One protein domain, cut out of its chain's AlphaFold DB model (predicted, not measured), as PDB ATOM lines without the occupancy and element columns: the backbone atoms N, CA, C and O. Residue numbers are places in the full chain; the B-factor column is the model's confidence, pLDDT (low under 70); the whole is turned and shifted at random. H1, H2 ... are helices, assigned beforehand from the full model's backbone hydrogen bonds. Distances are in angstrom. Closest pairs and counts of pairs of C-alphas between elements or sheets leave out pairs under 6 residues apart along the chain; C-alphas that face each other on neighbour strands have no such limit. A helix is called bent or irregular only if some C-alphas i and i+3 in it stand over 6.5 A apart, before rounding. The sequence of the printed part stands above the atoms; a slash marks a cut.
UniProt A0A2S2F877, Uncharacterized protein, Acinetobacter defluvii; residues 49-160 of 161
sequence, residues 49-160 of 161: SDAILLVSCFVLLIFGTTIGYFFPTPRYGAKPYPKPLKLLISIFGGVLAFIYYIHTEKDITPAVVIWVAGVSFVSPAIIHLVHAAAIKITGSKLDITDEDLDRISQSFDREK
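Overview. This is residues 49 to 160 of the 161 residues of an uncharacterized protein of Acinetobacter defluvii (UniProt A0A2S2F877). A long bent helix, H3, puts its first arm, H3a, into a three-helix up-and-down bundle with H1 and H2, each running against the one before it in the chain. Its second arm, H3b, runs on beyond the bundle to the short helix H4, which turns off near its far end and whose residues 154 to 158 stand free. The printed part has 112 residues with four named helices, in the order H1, H2, H3, H4, and no named strand; the class is all helix. The whole is loose, with a radius of gyration of the C-alphas of 17.8 A, and only just elongated, spanning 56 by 28 by 19 A.

Along the chain. H3, residues 110 to 141, was assigned as one helix by its hydrogen bonds but is bent: C-alphas 121 and 124 are 7.2 A apart. Its arms are H3a, residues 110 to 121, 17.2 A long, and H3b, residues 124 to 141, 25.9 A. H1, residues 49 to 70, is 31.6 A long and begins at C-alpha 49 (58.711, 85.690, 93.895). H2, residues 83 to 105, is 33.0 A long. H4, residues 146 to 158, is 18.9 A long and ends at C-alpha 158 (101.426, 109.680, 68.591).

Arrangement. H3a touches H1, the same way at a shallow tilt of 22 degrees; their closest C-alphas, Gly 68 and Phe 121, are 4.5 A apart. H2 and H3a form a helical hairpin, closest at the C-alphas of Gly 94 and Ser 120, 4.1 A. H3b is close to H4 but not clearly touching, closest at the C-alphas of Gly 139 and Asp 146, 7.9 A. In H1, H2, H3a, H3b and H4 every O i to N i+4 pair is within hydrogen-bond range.

Size, cuts and confidence. The C-alphas farthest apart, Ser 49 and Asp 143, are 56.4 A from each other. The printed part has no cut; the link from H1 to H2 is long. The pLDDT is under 70 at residue 49, residues 72 to 80 and residues 157 to 160.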
ATOM      1  N   SER A  49      57.866  84.771  93.116       68.88
ATOM      2  CA  SER A  49      58.711  85.690  93.895       68.88
ATOM      3  C   SER A  49      60.145  85.739  93.353       68.88
ATOM      4  O   SER A  49      60.635  86.803  92.972       68.88
ATOM      5  N   ASP A  50      60.769  84.577  93.166       70.50
ATOM      6  CA  ASP A  50      62.164  84.484  92.725       70.50
ATOM      7  C   ASP A  50      62.348  84.897  91.260       70.50
ATOM      8  O   ASP A  50      63.308  85.588  90.918       70.50
ATOM      9  N   ALA A  51      61.410  84.526  90.384       72.88
ATOM     10  CA  ALA A  51      61.468  84.876  88.966       72.88
ATOM     11  C   ALA A  51      61.270  86.386  88.746       72.88
ATOM     12  O   ALA A  51      61.989  86.998  87.954       72.88
ATOM     13  N   ILE A  52      60.346  87.010  89.483       77.06
ATOM     14  CA  ILE A  52      60.107  88.459  89.444       77.06
ATOM     15  C   ILE A  52      61.325  89.213  89.984       77.06
ATOM     16  O   ILE A  52      61.728  90.228  89.403       77.06
ATOM     17  N   LEU A  53      61.945  88.723  91.059       79.81
ATOM     18  CA  LEU A  53      63.156  89.324  91.621       79.81
ATOM     19  C   LEU A  53      64.362  89.173  90.689       79.81
ATOM     20  O   LEU A  53      65.130  90.123  90.523       79.81
ATOM     21  N   LEU A  54      64.491  88.035  90.010       81.62
ATOM     22  CA  LEU A  54      65.523  87.795  89.004       81.62
ATOM     23  C   LEU A  54      65.359  88.731  87.797       81.62
ATOM     24  O   LEU A  54      66.322  89.382  87.386       81.62
ATOM     25  N   VAL A  55      64.141  88.888  87.273       82.31
ATOM     26  CA  VAL A  55      63.848  89.851  86.193       82.31
ATOM     27  C   VAL A  55      64.123  91.284  86.651       82.31
ATOM     28  O   VAL A  55      64.756  92.057  85.927       82.31
ATOM     29  N   SER A  56      63.720  91.635  87.873       80.38
ATOM     30  CA  SER A  56      63.999  92.948  88.464       80.38
ATOM     31  C   SER A  56      65.504  93.208  88.578       80.38
ATOM     32  O   SER A  56      65.951  94.327  88.322       80.38
ATOM     33  N   CYS A  57      66.297  92.175  88.885       84.06
ATOM     34  CA  CYS A  57      67.759  92.240  88.907       84.06
ATOM     35  C   CYS A  57      68.316  92.616  87.531       84.06
ATOM     36  O   CYS A  57      69.120  93.540  87.435       84.06
ATOM     37  N   PHE A  58      67.861  91.966  86.454       84.50
ATOM     38  CA  PHE A  58      68.299  92.305  85.093       84.50
ATOM     39  C   PHE A  58      67.905  93.726  84.689       84.50
ATOM     40  O   PHE A  58      68.719  94.457  84.120       84.50
ATOM     41  N   VAL A  59      66.680  94.144  85.010       85.62
ATOM     42  CA  VAL A  59      66.195  95.495  84.705       85.62
ATOM     43  C   VAL A  59      67.019  96.548  85.450       85.62
ATOM     44  O   VAL A  59      67.521  97.488  84.827       85.62
ATOM     45  N   LEU A  60      67.223  96.393  86.762       86.69
ATOM     46  CA  LEU A  60      68.026  97.343  87.535       86.69
ATOM     47  C   LEU A  60      69.525  97.258  87.223       86.69
ATOM     48  O   LEU A  60      70.205  98.276  87.333       86.69
ATOM     49  N   LEU A  61      70.039  96.120  86.752       86.94
ATOM     50  CA  LEU A  61      71.389  96.022  86.191       86.94
ATOM     51  C   LEU A  61      71.512  96.898  84.939       86.94
ATOM     52  O   LEU A  61      72.462  97.667  84.814       86.94
ATOM     53  N   ILE A  62      70.533  96.876  84.031       86.19
ATOM     54  CA  ILE A  62      70.527  97.772  82.860       86.19
ATOM     55  C   ILE A  62      70.482  99.242  83.298       86.19
ATOM     56  O   ILE A  62      71.203 100.075  82.745       86.19
ATOM     57  N   PHE A  63      69.694  99.584  84.319       86.19
ATOM     58  CA  PHE A  63      69.682 100.950  84.848       86.19
ATOM     59  C   PHE A  63      71.018 101.335  85.494       86.19
ATOM     60  O   PHE A  63      71.570 102.380  85.151       86.19
ATOM     61  N   GLY A  64      71.579 100.487  86.358       81.50
ATOM     62  CA  GLY A  64      72.872 100.702  87.012       81.50
ATOM     63  C   GLY A  64      74.011 100.867  86.006       81.50
ATOM     64  O   GLY A  64      74.781 101.826  86.097       81.50
ATOM     65  N   THR A  65      74.048 100.021  84.973       84.75
ATOM     66  CA  THR A  65      75.013 100.129  83.868       84.75
ATOM     67  C   THR A  65      74.835 101.389  83.039       84.75
ATOM     68  O   THR A  65      75.821 102.041  82.693       84.75
ATOM     69  N   THR A  66      73.595 101.779  82.747       83.94
ATOM     70  CA  THR A  66      73.300 103.000  81.989       83.94
ATOM     71  C   THR A  66      73.732 104.237  82.771       83.94
ATOM     72  O   THR A  66      74.403 105.114  82.223       83.94
ATOM     73  N   ILE A  67      73.407 104.306  84.064       82.94
ATOM     74  CA  ILE A  67      73.834 105.405  84.936       82.94
ATOM     75  C   ILE A  67      75.361 105.417  85.022       82.94
ATOM     76  O   ILE A  67      75.974 106.454  84.771       82.94
ATOM     77  N   GLY A  68      75.985 104.263  85.272       76.19
ATOM     78  CA  GLY A  68      77.437 104.109  85.333       76.19
ATOM     79  C   GLY A  68      78.122 104.544  84.041       76.19
ATOM     80  O   GLY A  68      79.146 105.221  84.088       76.19
ATOM     81  N   TYR A  69      77.539 104.255  82.877       78.81
ATOM     82  CA  TYR A  69      78.045 104.689  81.577       78.81
ATOM     83  C   TYR A  69      78.147 106.217  81.481       78.81
ATOM     84  O   TYR A  69      79.209 106.738  81.119       78.81
ATOM     85  N   PHE A  70      77.082 106.935  81.855       79.44
ATOM     86  CA  PHE A  70      77.026 108.399  81.780       79.44
ATOM     87  C   PHE A  70      77.742 109.110  82.929       79.44
ATOM     88  O   PHE A  70      78.169 110.252  82.755       79.44
ATOM     89  N   PHE A  71      77.892 108.460  84.081       77.12
ATOM     90  CA  PHE A  71      78.494 109.087  85.249       77.12
ATOM     91  C   PHE A  71      79.998 109.290  85.043       77.12
ATOM     92  O   PHE A  71      80.691 108.321  84.733       77.12
ATOM     93  N   PRO A  72      80.555 110.499  85.185       68.62
ATOM     94  CA  PRO A  72      81.988 110.704  85.000       68.62
ATOM     95  C   PRO A  72      82.765 109.881  86.033       68.62
ATOM     96  O   PRO A  72      82.528 109.986  87.233       68.62
ATOM     97  N   THR A  73      83.688 109.035  85.570       68.94
ATOM     98  CA  THR A  73      84.612 108.353  86.481       68.94
ATOM     99  C   THR A  73      85.620 109.367  87.011       68.94
ATOM    100  O   THR A  73      86.096 110.198  86.228       68.94
ATOM    101  N   PRO A  74      85.956 109.320  88.310       65.38
ATOM    102  CA  PRO A  74      87.015 110.154  88.861       65.38
ATOM    103  C   PRO A  74      88.320 109.934  88.082       65.38
ATOM    104  O   PRO A  74      88.668 108.806  87.729       65.38
ATOM    105  N   ARG A  75      89.010 111.032  87.759       64.69
ATOM    106  CA  ARG A  75      90.273 110.998  87.016       64.69
ATOM    107  C   ARG A  75      91.406 110.704  87.993       64.69
ATOM    108  O   ARG A  75      91.851 111.600  88.701       64.69
ATOM    109  N   TYR A  76      91.845 109.454  88.033       59.47
ATOM    110  CA  TYR A  76      93.038 109.048  88.773       59.47
ATOM    111  C   TYR A  76      94.160 108.746  87.777       59.47
ATOM    112  O   TYR A  76      94.122 107.702  87.129       59.47
ATOM    113  N   GLY A  77      95.130 109.656  87.650       62.44
ATOM    114  CA  GLY A  77      96.314 109.485  86.797       62.44
ATOM    115  C   GLY A  77      95.978 109.280  85.314       62.44
ATOM    116  O   GLY A  77      95.693 110.243  84.607       62.44
ATOM    117  N   ALA A  78      96.007 108.020  84.865       59.69
ATOM    118  CA  ALA A  78      95.879 107.604  83.470       59.69
ATOM    119  C   ALA A  78      94.577 108.058  82.775       59.69
ATOM    120  O   ALA A  78      93.553 108.354  83.401       59.69
ATOM    121  N   LYS A  79      94.627 108.067  81.434       66.00
ATOM    122  CA  LYS A  79      93.508 108.394  80.535       66.00
ATOM    123  C   LYS A  79      92.234 107.628  80.948       66.00
ATOM    124  O   LYS A  79      92.309 106.424  81.190       66.00
ATOM    125  N   PRO A  80      91.058 108.283  80.986       69.31
ATOM    126  CA  PRO A  80      89.813 107.619  81.360       69.31
ATOM    127  C   PRO A  80      89.507 106.448  80.424       69.31
ATOM    128  O   PRO A  80      89.693 106.554  79.208       69.31
ATOM    129  N   TYR A  81      88.992 105.349  80.984       72.69
ATOM    130  CA  TYR A  81      88.664 104.159  80.199       72.69
ATOM    131  C   TYR A  81      87.734 104.461  79.018       72.69
ATOM    132  O   TYR A  81      86.800 105.266  79.140       72.69
ATOM    133  N   PRO A  82      87.910 103.750  77.888       81.31
ATOM    134  CA  PRO A  82      86.980 103.851  76.782       81.31
ATOM    135  C   PRO A  82      85.583 103.415  77.242       81.31
ATOM    136  O   PRO A  82      85.400 102.411  77.934       81.31
ATOM    137  N   LYS A  83      84.571 104.174  76.816       80.62
ATOM    138  CA  LYS A  83      83.157 103.954  77.148       80.62
ATOM    139  C   LYS A  83      82.664 102.498  76.999       80.62
ATOM    140  O   LYS A  83      81.942 102.056  77.891       80.62
ATOM    141  N   PRO A  84      83.013 101.729  75.944       82.94
ATOM    142  CA  PRO A  84      82.590 100.328  75.848       82.94
ATOM    143  C   PRO A  84      83.212  99.428  76.925       82.94
ATOM    144  O   PRO A  84      82.519  98.576  77.474       82.94
ATOM    145  N   LEU A  85      84.480  99.646  77.293       83.62
ATOM    146  CA  LEU A  85      85.131  98.879  78.361       83.62
ATOM    147  C   LEU A  85      84.465  99.157  79.711       83.62
ATOM    148  O   LEU A  85      84.206  98.243  80.487       83.62
ATOM    149  N   LYS A  86      84.110 100.419  79.951       83.06
ATOM    150  CA  LYS A  86      83.366 100.845  81.136       83.06
ATOM    151  C   LYS A  86      82.011 100.141  81.265       83.06
ATOM    152  O   LYS A  86      81.640  99.724  82.359       83.06
ATOM    153  N   LEU A  87      81.292  99.995  80.151       85.69
ATOM    154  CA  LEU A  87      80.023  99.269  80.100       85.69
ATOM    155  C   LEU A  87      80.222  97.790  80.449       85.69
ATOM    156  O   LEU A  87      79.489  97.253  81.272       85.69
ATOM    157  N   LEU A  88      81.238  97.153  79.864       88.12
ATOM    158  CA  LEU A  88      81.535  95.742  80.102       88.12
ATOM    159  C   LEU A  88      81.909  95.486  81.567       88.12
ATOM    160  O   LEU A  88      81.373  94.571  82.183       88.12
ATOM    161  N   ILE A  89      82.739  96.357  82.147       88.00
ATOM    162  CA  ILE A  89      83.083  96.336  83.573       88.00
ATOM    163  C   ILE A  89      81.828  96.465  84.452       88.00
ATOM    164  O   ILE A  89      81.681  95.752  85.442       88.00
ATOM    165  N   SER A  90      80.922  97.371  84.092       88.94
ATOM    166  CA  SER A  90      79.690  97.621  84.840       88.94
ATOM    167  C   SER A  90      78.727  96.428  84.804       88.94
ATOM    168  O   SER A  90      78.170  96.051  85.837       88.94
ATOM    169  N   ILE A  91      78.559  95.797  83.634       88.62
ATOM    170  CA  ILE A  91      77.753  94.577  83.479       88.62
ATOM    171  C   ILE A  91      78.388  93.444  84.286       88.62
ATOM    172  O   ILE A  91      77.708  92.794  85.077       88.62
ATOM    173  N   PHE A  92      79.693  93.235  84.120       91.44
ATOM    174  CA  PHE A  92      80.415  92.144  84.762       91.44
ATOM    175  C   PHE A  92      80.381  92.252  86.289       91.44
ATOM    176  O   PHE A  92      80.107  91.266  86.966       91.44
ATOM    177  N   GLY A  93      80.572  93.456  86.831       89.81
ATOM    178  CA  GLY A  93      80.466  93.707  88.266       89.81
ATOM    179  C   GLY A  93      79.070  93.437  88.828       89.81
ATOM    180  O   GLY A  93      78.949  92.794  89.869       89.81
ATOM    181  N   GLY A  94      78.014  93.849  88.119       89.69
ATOM    182  CA  GLY A  94      76.631  93.543  88.501       89.69
ATOM    183  C   GLY A  94      76.322  92.042  88.475       89.69
ATOM    184  O   GLY A  94      75.751  91.510  89.425       89.69
ATOM    185  N   VAL A  95      76.750  91.336  87.422       89.12
ATOM    186  CA  VAL A  95      76.561  89.879  87.298       89.12
ATOM    187  C   VAL A  95      77.327  89.127  88.386       89.12
ATOM    188  O   VAL A  95      76.773  88.228  89.014       89.12
ATOM    189  N   LEU A  96      78.577  89.507  88.662       91.56
ATOM    190  CA  LEU A  96      79.353  88.905  89.746       91.56
ATOM    191  C   LEU A  96      78.719  89.152  91.115       91.56
ATOM    192  O   LEU A  96      78.689  88.234  91.929       91.56
ATOM    193  N   ALA A  97      78.184  90.349  91.363       90.31
ATOM    194  CA  ALA A  97      77.473  90.653  92.603       90.31
ATOM    195  C   ALA A  97      76.249  89.751  92.800       90.31
ATOM    196  O   ALA A  97      76.001  89.286  93.912       90.31
ATOM    197  N   PHE A  98      75.519  89.477  91.719       88.00
ATOM    198  CA  PHE A  98      74.376  88.570  91.731       88.00
ATOM    199  C   PHE A  98      74.795  87.122  92.019       88.00
ATOM    200  O   PHE A  98      74.243  86.489  92.917       88.00
ATOM    201  N   ILE A  99      75.814  86.618  91.311       89.06
ATOM    202  CA  ILE A  99      76.347  85.259  91.511       89.06
ATOM    203  C   ILE A  99      76.874  85.091  92.939       89.06
ATOM    204  O   ILE A  99      76.588  84.084  93.584       89.06
ATOM    205  N   TYR A 100      77.625  86.078  93.435       87.12
ATOM    206  CA  TYR A 100      78.160  86.076  94.793       87.12
ATOM    207  C   TYR A 100      77.039  85.952  95.823       87.12
ATOM    208  O   TYR A 100      77.110  85.084  96.687       87.12
ATOM    209  N   TYR A 101      75.982  86.757  95.690       86.06
ATOM    210  CA  TYR A 101      74.871  86.732  96.637       86.06
ATOM    211  C   TYR A 101      74.132  85.388  96.633       86.06
ATOM    212  O   TYR A 101      73.892  84.817  97.696       86.06
ATOM    213  N   ILE A 102      73.820  84.841  95.451       84.44
ATOM    214  CA  ILE A 102      73.190  83.512  95.338       84.44
ATOM    215  C   ILE A 102      74.064  82.441  95.996       84.44
ATOM    216  O   ILE A 102      73.551  81.540  96.658       84.44
ATOM    217  N   HIS A 103      75.382  82.534  95.828       84.88
ATOM    218  CA  HIS A 103      76.307  81.575  96.414       84.88
ATOM    219  C   HIS A 103      76.344  81.646  97.950       84.88
ATOM    220  O   HIS A 103      76.415  80.598  98.595       84.88
ATOM    221  N   THR A 104      76.288  82.846  98.537       85.94
ATOM    222  CA  THR A 104      76.421  83.036  99.990       85.94
ATOM    223  C   THR A 104      75.108  82.885 100.750       85.94
ATOM    224  O   THR A 104      75.071  82.182 101.757       85.94
ATOM    225  N   GLU A 105      74.039  83.524 100.278       79.44
ATOM    226  CA  GLU A 105      72.777  83.666 101.020       79.44
ATOM    227  C   GLU A 105      71.712  82.655 100.566       79.44
ATOM    228  O   GLU A 105      70.772  82.384 101.304       79.44
ATOM    229  N   LYS A 106      71.871  82.050  99.375       76.50
ATOM    230  CA  LYS A 106      70.973  81.027  98.784       76.50
ATOM    231  C   LYS A 106      69.491  81.417  98.662       76.50
ATOM    232  O   LYS A 106      68.684  80.574  98.286       76.50
ATOM    233  N   ASP A 107      69.156  82.670  98.934       78.19
ATOM    234  CA  ASP A 107      67.822  83.249  98.821       78.19
ATOM    235  C   ASP A 107      67.902  84.529  97.981       78.19
ATOM    236  O   ASP A 107      68.939  85.197  97.948       78.19
ATOM    237  N   ILE A 108      66.834  84.873  97.268       75.38
ATOM    238  CA  ILE A 108      66.776  86.093  96.464       75.38
ATOM    239  C   ILE A 108      65.812  87.038  97.160       75.38
ATOM    240  O   ILE A 108      64.600  86.890  97.085       75.38
ATOM    241  N   THR A 109      66.361  88.053  97.820       82.19
ATOM    242  CA  THR A 109      65.570  89.100  98.471       82.19
ATOM    243  C   THR A 109      65.554  90.381  97.628       82.19
ATOM    244  O   THR A 109      66.453  90.611  96.812       82.19
ATOM    245  N   PRO A 110      64.590  91.298  97.838       80.38
ATOM    246  CA  PRO A 110      64.600  92.612  97.187       80.38
ATOM    247  C   PRO A 110      65.900  93.407  97.408       80.38
ATOM    248  O   PRO A 110      66.287  94.213  96.560       80.38
ATOM    249  N   ALA A 111      66.607  93.159  98.517       81.88
ATOM    250  CA  ALA A 111      67.896  93.780  98.803       81.88
ATOM    251  C   ALA A 111      68.963  93.415  97.755       81.88
ATOM    252  O   ALA A 111      69.773  94.268  97.391       81.88
ATOM    253  N   VAL A 112      68.918  92.196  97.207       85.56
ATOM    254  CA  VAL A 112      69.816  91.731  96.134       85.56
ATOM    255  C   VAL A 112      69.663  92.576  94.887       85.56
ATOM    256  O   VAL A 112      70.645  92.937  94.249       85.56
ATOM    257  N   VAL A 113      68.425  92.925  94.555       85.88
ATOM    258  CA  VAL A 113      68.106  93.697  93.356       85.88
ATOM    259  C   VAL A 113      68.760  95.078  93.422       85.88
ATOM    260  O   VAL A 113      69.396  95.526  92.466       85.88
ATOM    261  N   ILE A 114      68.670  95.728  94.583       87.19
ATOM    262  CA  ILE A 114      69.315  97.021  94.839       87.19
ATOM    263  C   ILE A 114      70.840  96.865  94.879       87.19
ATOM    264  O   ILE A 114      71.560  97.690  94.313       87.19
ATOM    265  N   TRP A 115      71.337  95.794  95.502       88.31
ATOM    266  CA  TRP A 115      72.763  95.482  95.585       88.31
ATOM    267  C   TRP A 115      73.400  95.328  94.202       88.31
ATOM    268  O   TRP A 115      74.388  95.995  93.901       88.31
ATOM    269  N   VAL A 116      72.802  94.523  93.323       89.88
ATOM    270  CA  VAL A 116      73.276  94.295  91.950       89.88
ATOM    271  C   VAL A 116      73.321  95.600  91.158       89.88
ATOM    272  O   VAL A 116      74.315  95.879  90.483       89.88
ATOM    273  N   ALA A 117      72.287  96.435  91.282       88.69
ATOM    274  CA  ALA A 117      72.235  97.745  90.637       88.69
ATOM    275  C   ALA A 117      73.347  98.681  91.139       88.69
ATOM    276  O   ALA A 117      74.025  99.336  90.341       88.69
ATOM    277  N   GLY A 118      73.556  98.711  92.458       88.00
ATOM    278  CA  GLY A 118      74.582  99.516  93.113       88.00
ATOM    279  C   GLY A 118      75.992  99.083  92.727       88.00
ATOM    280  O   GLY A 118      76.793  99.914  92.299       88.00
ATOM    281  N   VAL A 119      76.290  97.782  92.801       91.38
ATOM    282  CA  VAL A 119      77.601  97.259  92.399       91.38
ATOM    283  C   VAL A 119      77.843  97.543  90.924       91.38
ATOM    284  O   VAL A 119      78.887  98.092  90.585       91.38
ATOM    285  N   SER A 120      76.862  97.284  90.059       91.12
ATOM    286  CA  SER A 120      76.978  97.578  88.632       91.12
ATOM    287  C   SER A 120      77.320  99.048  88.358       91.12
ATOM    288  O   SER A 120      78.237  99.336  87.583       91.12
ATOM    289  N   PHE A 121      76.654  99.982  89.042       90.00
ATOM    290  CA  PHE A 121      76.927 101.415  88.934       90.00
ATOM    291  C   PHE A 121      78.353 101.787  89.384       90.00
ATOM    292  O   PHE A 121      79.031 102.561  88.702       90.00
ATOM    293  N   VAL A 122      78.824 101.233  90.506       88.81
ATOM    294  CA  VAL A 122      80.093 101.631  91.144       88.81
ATOM    295  C   VAL A 122      81.313 100.890  90.573       88.81
ATOM    296  O   VAL A 122      82.422 101.436  90.586       88.81
ATOM    297  N   SER A 123      81.148  99.683  90.017       90.00
ATOM    298  CA  SER A 123      82.252  98.837  89.527       90.00
ATOM    299  C   SER A 123      83.248  99.548  88.603       90.00
ATOM    300  O   SER A 123      84.452  99.383  88.818       90.00
ATOM    301  N   PRO A 124      82.832 100.378  87.625       86.69
ATOM    302  CA  PRO A 124      83.790 101.065  86.766       86.69
ATOM    303  C   PRO A 124      84.701 102.043  87.510       86.69
ATOM    304  O   PRO A 124      85.865 102.188  87.144       86.69
ATOM    305  N   ALA A 125      84.193 102.706  88.553       84.31
ATOM    306  CA  ALA A 125      84.983 103.633  89.356       84.31
ATOM    307  C   ALA A 125      86.000 102.887  90.231       84.31
ATOM    308  O   ALA A 125      87.167 103.278  90.272       84.31
ATOM    309  N   ILE A 126      85.584 101.785  90.867       86.19
ATOM    310  CA  ILE A 126      86.474 100.952  91.691       86.19
ATOM    311  C   ILE A 126      87.598 100.367  90.838       86.19
ATOM    312  O   ILE A 126      88.763 100.482  91.206       86.19
ATOM    313  N   ILE A 127      87.281  99.785  89.681       87.31
ATOM    314  CA  ILE A 127      88.296  99.157  88.825       87.31
ATOM    315  C   ILE A 127      89.286 100.189  88.280       87.31
ATOM    316  O   ILE A 127      90.484  99.918  88.251       87.31
ATOM    317  N   HIS A 128      88.827 101.395  87.936       83.81
ATOM    318  CA  HIS A 128      89.726 102.481  87.539       83.81
ATOM    319  C   HIS A 128      90.665 102.906  88.673       83.81
ATOM    320  O   HIS A 128      91.842 103.173  88.434       83.81
ATOM    321  N   LEU A 129      90.167 102.956  89.910       84.50
ATOM    322  CA  LEU A 129      90.978 103.273  91.084       84.50
ATOM    323  C   LEU A 129      92.010 102.173  91.366       84.50
ATOM    324  O   LEU A 129      93.182 102.478  91.574       84.50
ATOM    325  N   VAL A 130      91.598 100.903  91.316       86.50
ATOM    326  CA  VAL A 130      92.488  99.747  91.508       86.50
ATOM    327  C   VAL A 130      93.579  99.718  90.440       86.50
ATOM    328  O   VAL A 130      94.747  99.514  90.760       86.50
ATOM    329  N   HIS A 131      93.229  99.976  89.181       84.88
ATOM    330  CA  HIS A 131      94.196 100.039  88.092       84.88
ATOM    331  C   HIS A 131      95.200 101.185  88.263       84.88
ATOM    332  O   HIS A 131      96.405 100.961  88.146       84.88
ATOM    333  N   ALA A 132      94.731 102.390  88.609       82.62
ATOM    334  CA  ALA A 132      95.612 103.526  88.877       82.62
ATOM    335  C   ALA A 132      96.560 103.249  90.059       82.62
ATOM    336  O   ALA A 132      97.754 103.542  89.984       82.62
ATOM    337  N   ALA A 133      96.057 102.622  91.127       84.44
ATOM    338  CA  ALA A 133      96.876 102.203  92.260       84.44
ATOM    339  C   ALA A 133      97.923 101.148  91.859       84.44
ATOM    340  O   ALA A 133      99.080 101.255  92.261       84.44
ATOM    341  N   ALA A 134      97.553 100.164  91.032       85.69
ATOM    342  CA  ALA A 134      98.466  99.128  90.552       85.69
ATOM    343  C   ALA A 134      99.605  99.696  89.691       85.69
ATOM    344  O   ALA A 134     100.755  99.283  89.857       85.69
ATOM    345  N   ILE A 135      99.307 100.676  88.828       82.69
ATOM    346  CA  ILE A 135     100.328 101.391  88.049       82.69
ATOM    347  C   ILE A 135     101.264 102.143  88.992       82.69
ATOM    348  O   ILE A 135     102.475 101.978  88.891       82.69
ATOM    349  N   LYS A 136     100.724 102.897  89.957       80.88
ATOM    350  CA  LYS A 136     101.537 103.673  90.904       80.88
ATOM    351  C   LYS A 136     102.458 102.793  91.753       80.88
ATOM    352  O   LYS A 136     103.630 103.111  91.931       80.88
ATOM    353  N   ILE A 137     101.944 101.671  92.261       85.12
ATOM    354  CA  ILE A 137     102.734 100.719  93.054       85.12
ATOM    355  C   ILE A 137     103.836 100.088  92.195       85.12
ATOM    356  O   ILE A 137     104.968  99.952  92.653       85.12
ATOM    357  N   THR A 138     103.521  99.711  90.954       82.94
ATOM    358  CA  THR A 138     104.500  99.114  90.034       82.94
ATOM    359  C   THR A 138     105.566 100.126  89.612       82.94
ATOM    360  O   THR A 138     106.747  99.797  89.651       82.94
ATOM    361  N   GLY A 139     105.179 101.364  89.292       78.62
ATOM    362  CA  GLY A 139     106.100 102.452  88.949       78.62
ATOM    363  C   GLY A 139     107.054 102.783  90.094       78.62
ATOM    364  O   GLY A 139     108.265 102.799  89.896       78.62
ATOM    365  N   SER A 140     106.534 102.885  91.323       77.81
ATOM    366  CA  SER A 140     107.355 103.110  92.518       77.81
ATOM    367  C   SER A 140     108.363 101.986  92.788       77.81
ATOM    368  O   SER A 140     109.420 102.254  93.348       77.81
ATOM    369  N   LYS A 141     108.063 100.735  92.412       81.69
ATOM    370  CA  LYS A 141     109.012  99.613  92.541       81.69
ATOM    371  C   LYS A 141     110.096  99.601  91.466       81.69
ATOM    372  O   LYS A 141     111.124  98.963  91.670       81.69
ATOM    373  N   LEU A 142     109.848 100.249  90.332       81.06
ATOM    374  CA  LEU A 142     110.759 100.309  89.189       81.06
ATOM    375  C   LEU A 142     111.533 101.636  89.119       81.06
ATOM    376  O   LEU A 142     112.251 101.846  88.150       81.06
ATOM    377  N   ASP A 143     111.384 102.505  90.126       80.94
ATOM    378  CA  ASP A 143     111.934 103.871  90.164       80.94
ATOM    379  C   ASP A 143     111.520 104.727  88.950       80.94
ATOM    380  O   ASP A 143     112.228 105.626  88.509       80.94
ATOM    381  N   ILE A 144     110.349 104.420  88.384       74.25
ATOM    382  CA  ILE A 144     109.766 105.155  87.262       74.25
ATOM    383  C   ILE A 144     108.959 106.311  87.848       74.25
ATOM    384  O   ILE A 144     108.026 106.087  88.629       74.25
ATOM    385  N   THR A 145     109.311 107.539  87.472       76.00
ATOM    386  CA  THR A 145     108.597 108.738  87.925       76.00
ATOM    387  C   THR A 145     107.283 108.947  87.171       76.00
ATOM    388  O   THR A 145     107.076 108.425  86.075       76.00
ATOM    389  N   ASP A 146     106.375 109.736  87.753       74.62
ATOM    390  CA  ASP A 146     105.093 110.076  87.119       74.62
ATOM    391  C   ASP A 146     105.299 110.767  85.745       74.62
ATOM    392  O   ASP A 146     104.517 110.541  84.822       74.62
ATOM    393  N   GLU A 147     106.392 111.524  85.561       77.50
ATOM    394  CA  GLU A 147     106.770 112.133  84.270       77.50
ATOM    395  C   GLU A 147     107.123 111.100  83.188       77.50
ATOM    396  O   GLU A 147     106.784 111.287  82.015       77.50
ATOM    397  N   ASP A 148     107.769 109.992  83.561       75.50
ATOM    398  CA  ASP A 148     108.110 108.915  82.628       75.50
ATOM    399  C   ASP A 148     106.858 108.152  82.181       75.50
ATOM    400  O   ASP A 148     106.709 107.825  80.999       75.50
ATOM    401  N   LEU A 149     105.917 107.919  83.104       74.19
ATOM    402  CA  LEU A 149     104.616 107.320  82.798       74.19
ATOM    403  C   LEU A 149     103.803 108.196  81.835       74.19
ATOM    404  O   LEU A 149     103.228 107.678  80.870       74.19
ATOM    405  N   ASP A 150     103.799 109.513  82.050       78.62
ATOM    406  CA  ASP A 150     103.124 110.455  81.157       78.62
ATOM    407  C   ASP A 150     103.766 110.467  79.763       78.62
ATOM    408  O   ASP A 150     103.045 110.395  78.760       78.62
ATOM    409  N   ARG A 151     105.104 110.455  79.677       77.56
ATOM    410  CA  ARG A 151     105.845 110.347  78.405       77.56
ATOM    411  C   ARG A 151     105.513 109.076  77.627       77.56
ATOM    412  O   ARG A 151     105.275 109.153  76.421       77.56
ATOM    413  N   ILE A 152     105.469 107.928  78.303       77.50
ATOM    414  CA  ILE A 152     105.101 106.640  77.698       77.50
ATOM    415  C   ILE A 152     103.651 106.680  77.198       77.50
ATOM    416  O   ILE A 152     103.352 106.219  76.096       77.50
ATOM    417  N   SER A 153     102.732 107.265  77.972       76.62
ATOM    418  CA  SER A 153     101.338 107.390  77.532       76.62
ATOM    419  C   SER A 153     101.213 108.218  76.245       76.62
ATOM    420  O   SER A 153     100.489 107.828  75.328       76.62
ATOM    421  N   GLN A 154     101.984 109.308  76.135       78.00
ATOM    422  CA  GLN A 154     101.986 110.190  74.969       78.00
ATOM    423  C   GLN A 154     102.620 109.542  73.733       78.00
ATOM    424  O   GLN A 154     102.175 109.812  72.614       78.00
ATOM    425  N   SER A 155     103.629 108.675  73.896       77.44
ATOM    426  CA  SER A 155     104.237 107.975  72.757       77.44
ATOM    427  C   SER A 155     103.257 107.015  72.079       77.44
ATOM    428  O   SER A 155     103.225 106.956  70.854       77.44
ATOM    429  N   PHE A 156     102.402 106.337  72.851       75.56
ATOM    430  CA  PHE A 156     101.367 105.449  72.302       75.56
ATOM    431  C   PHE A 156     100.207 106.194  71.625       75.56
ATOM    432  O   PHE A 156      99.473 105.601  70.832       75.56
ATOM    433  N   ASP A 157     100.004 107.472  71.952       69.19
ATOM    434  CA  ASP A 157      99.006 108.313  71.288       69.19
ATOM    435  C   ASP A 157      99.514 108.846  69.942       69.19
ATOM    436  O   ASP A 157      98.755 108.849  68.978       69.19
ATOM    437  N   ARG A 158     100.796 109.237  69.852       64.88
ATOM    438  CA  ARG A 158     101.426 109.680  68.591       64.88
ATOM    439  C   ARG A 158     101.490 108.592  67.525       64.88
ATOM    440  O   ARG A 158     101.492 108.905  66.347       64.88
ATOM    441  N   GLU A 159     101.554 107.329  67.929       59.75
ATOM    442  CA  GLU A 159     101.623 106.186  67.012       59.75
ATOM    443  C   GLU A 159     100.268 105.855  66.351       59.75
ATOM    444  O   GLU A 159     100.195 104.995  65.476       59.75
ATOM    445  N   LYS A 160      99.180 106.509  66.785       56.00
ATOM    446  CA  LYS A 160      97.814 106.316  66.264       56.00
ATOM    447  C   LYS A 160      97.336 107.431  65.327       56.00
ATOM    448  O   LYS A 160      96.219 107.309  64.819       56.00
TER     449      LYS A 160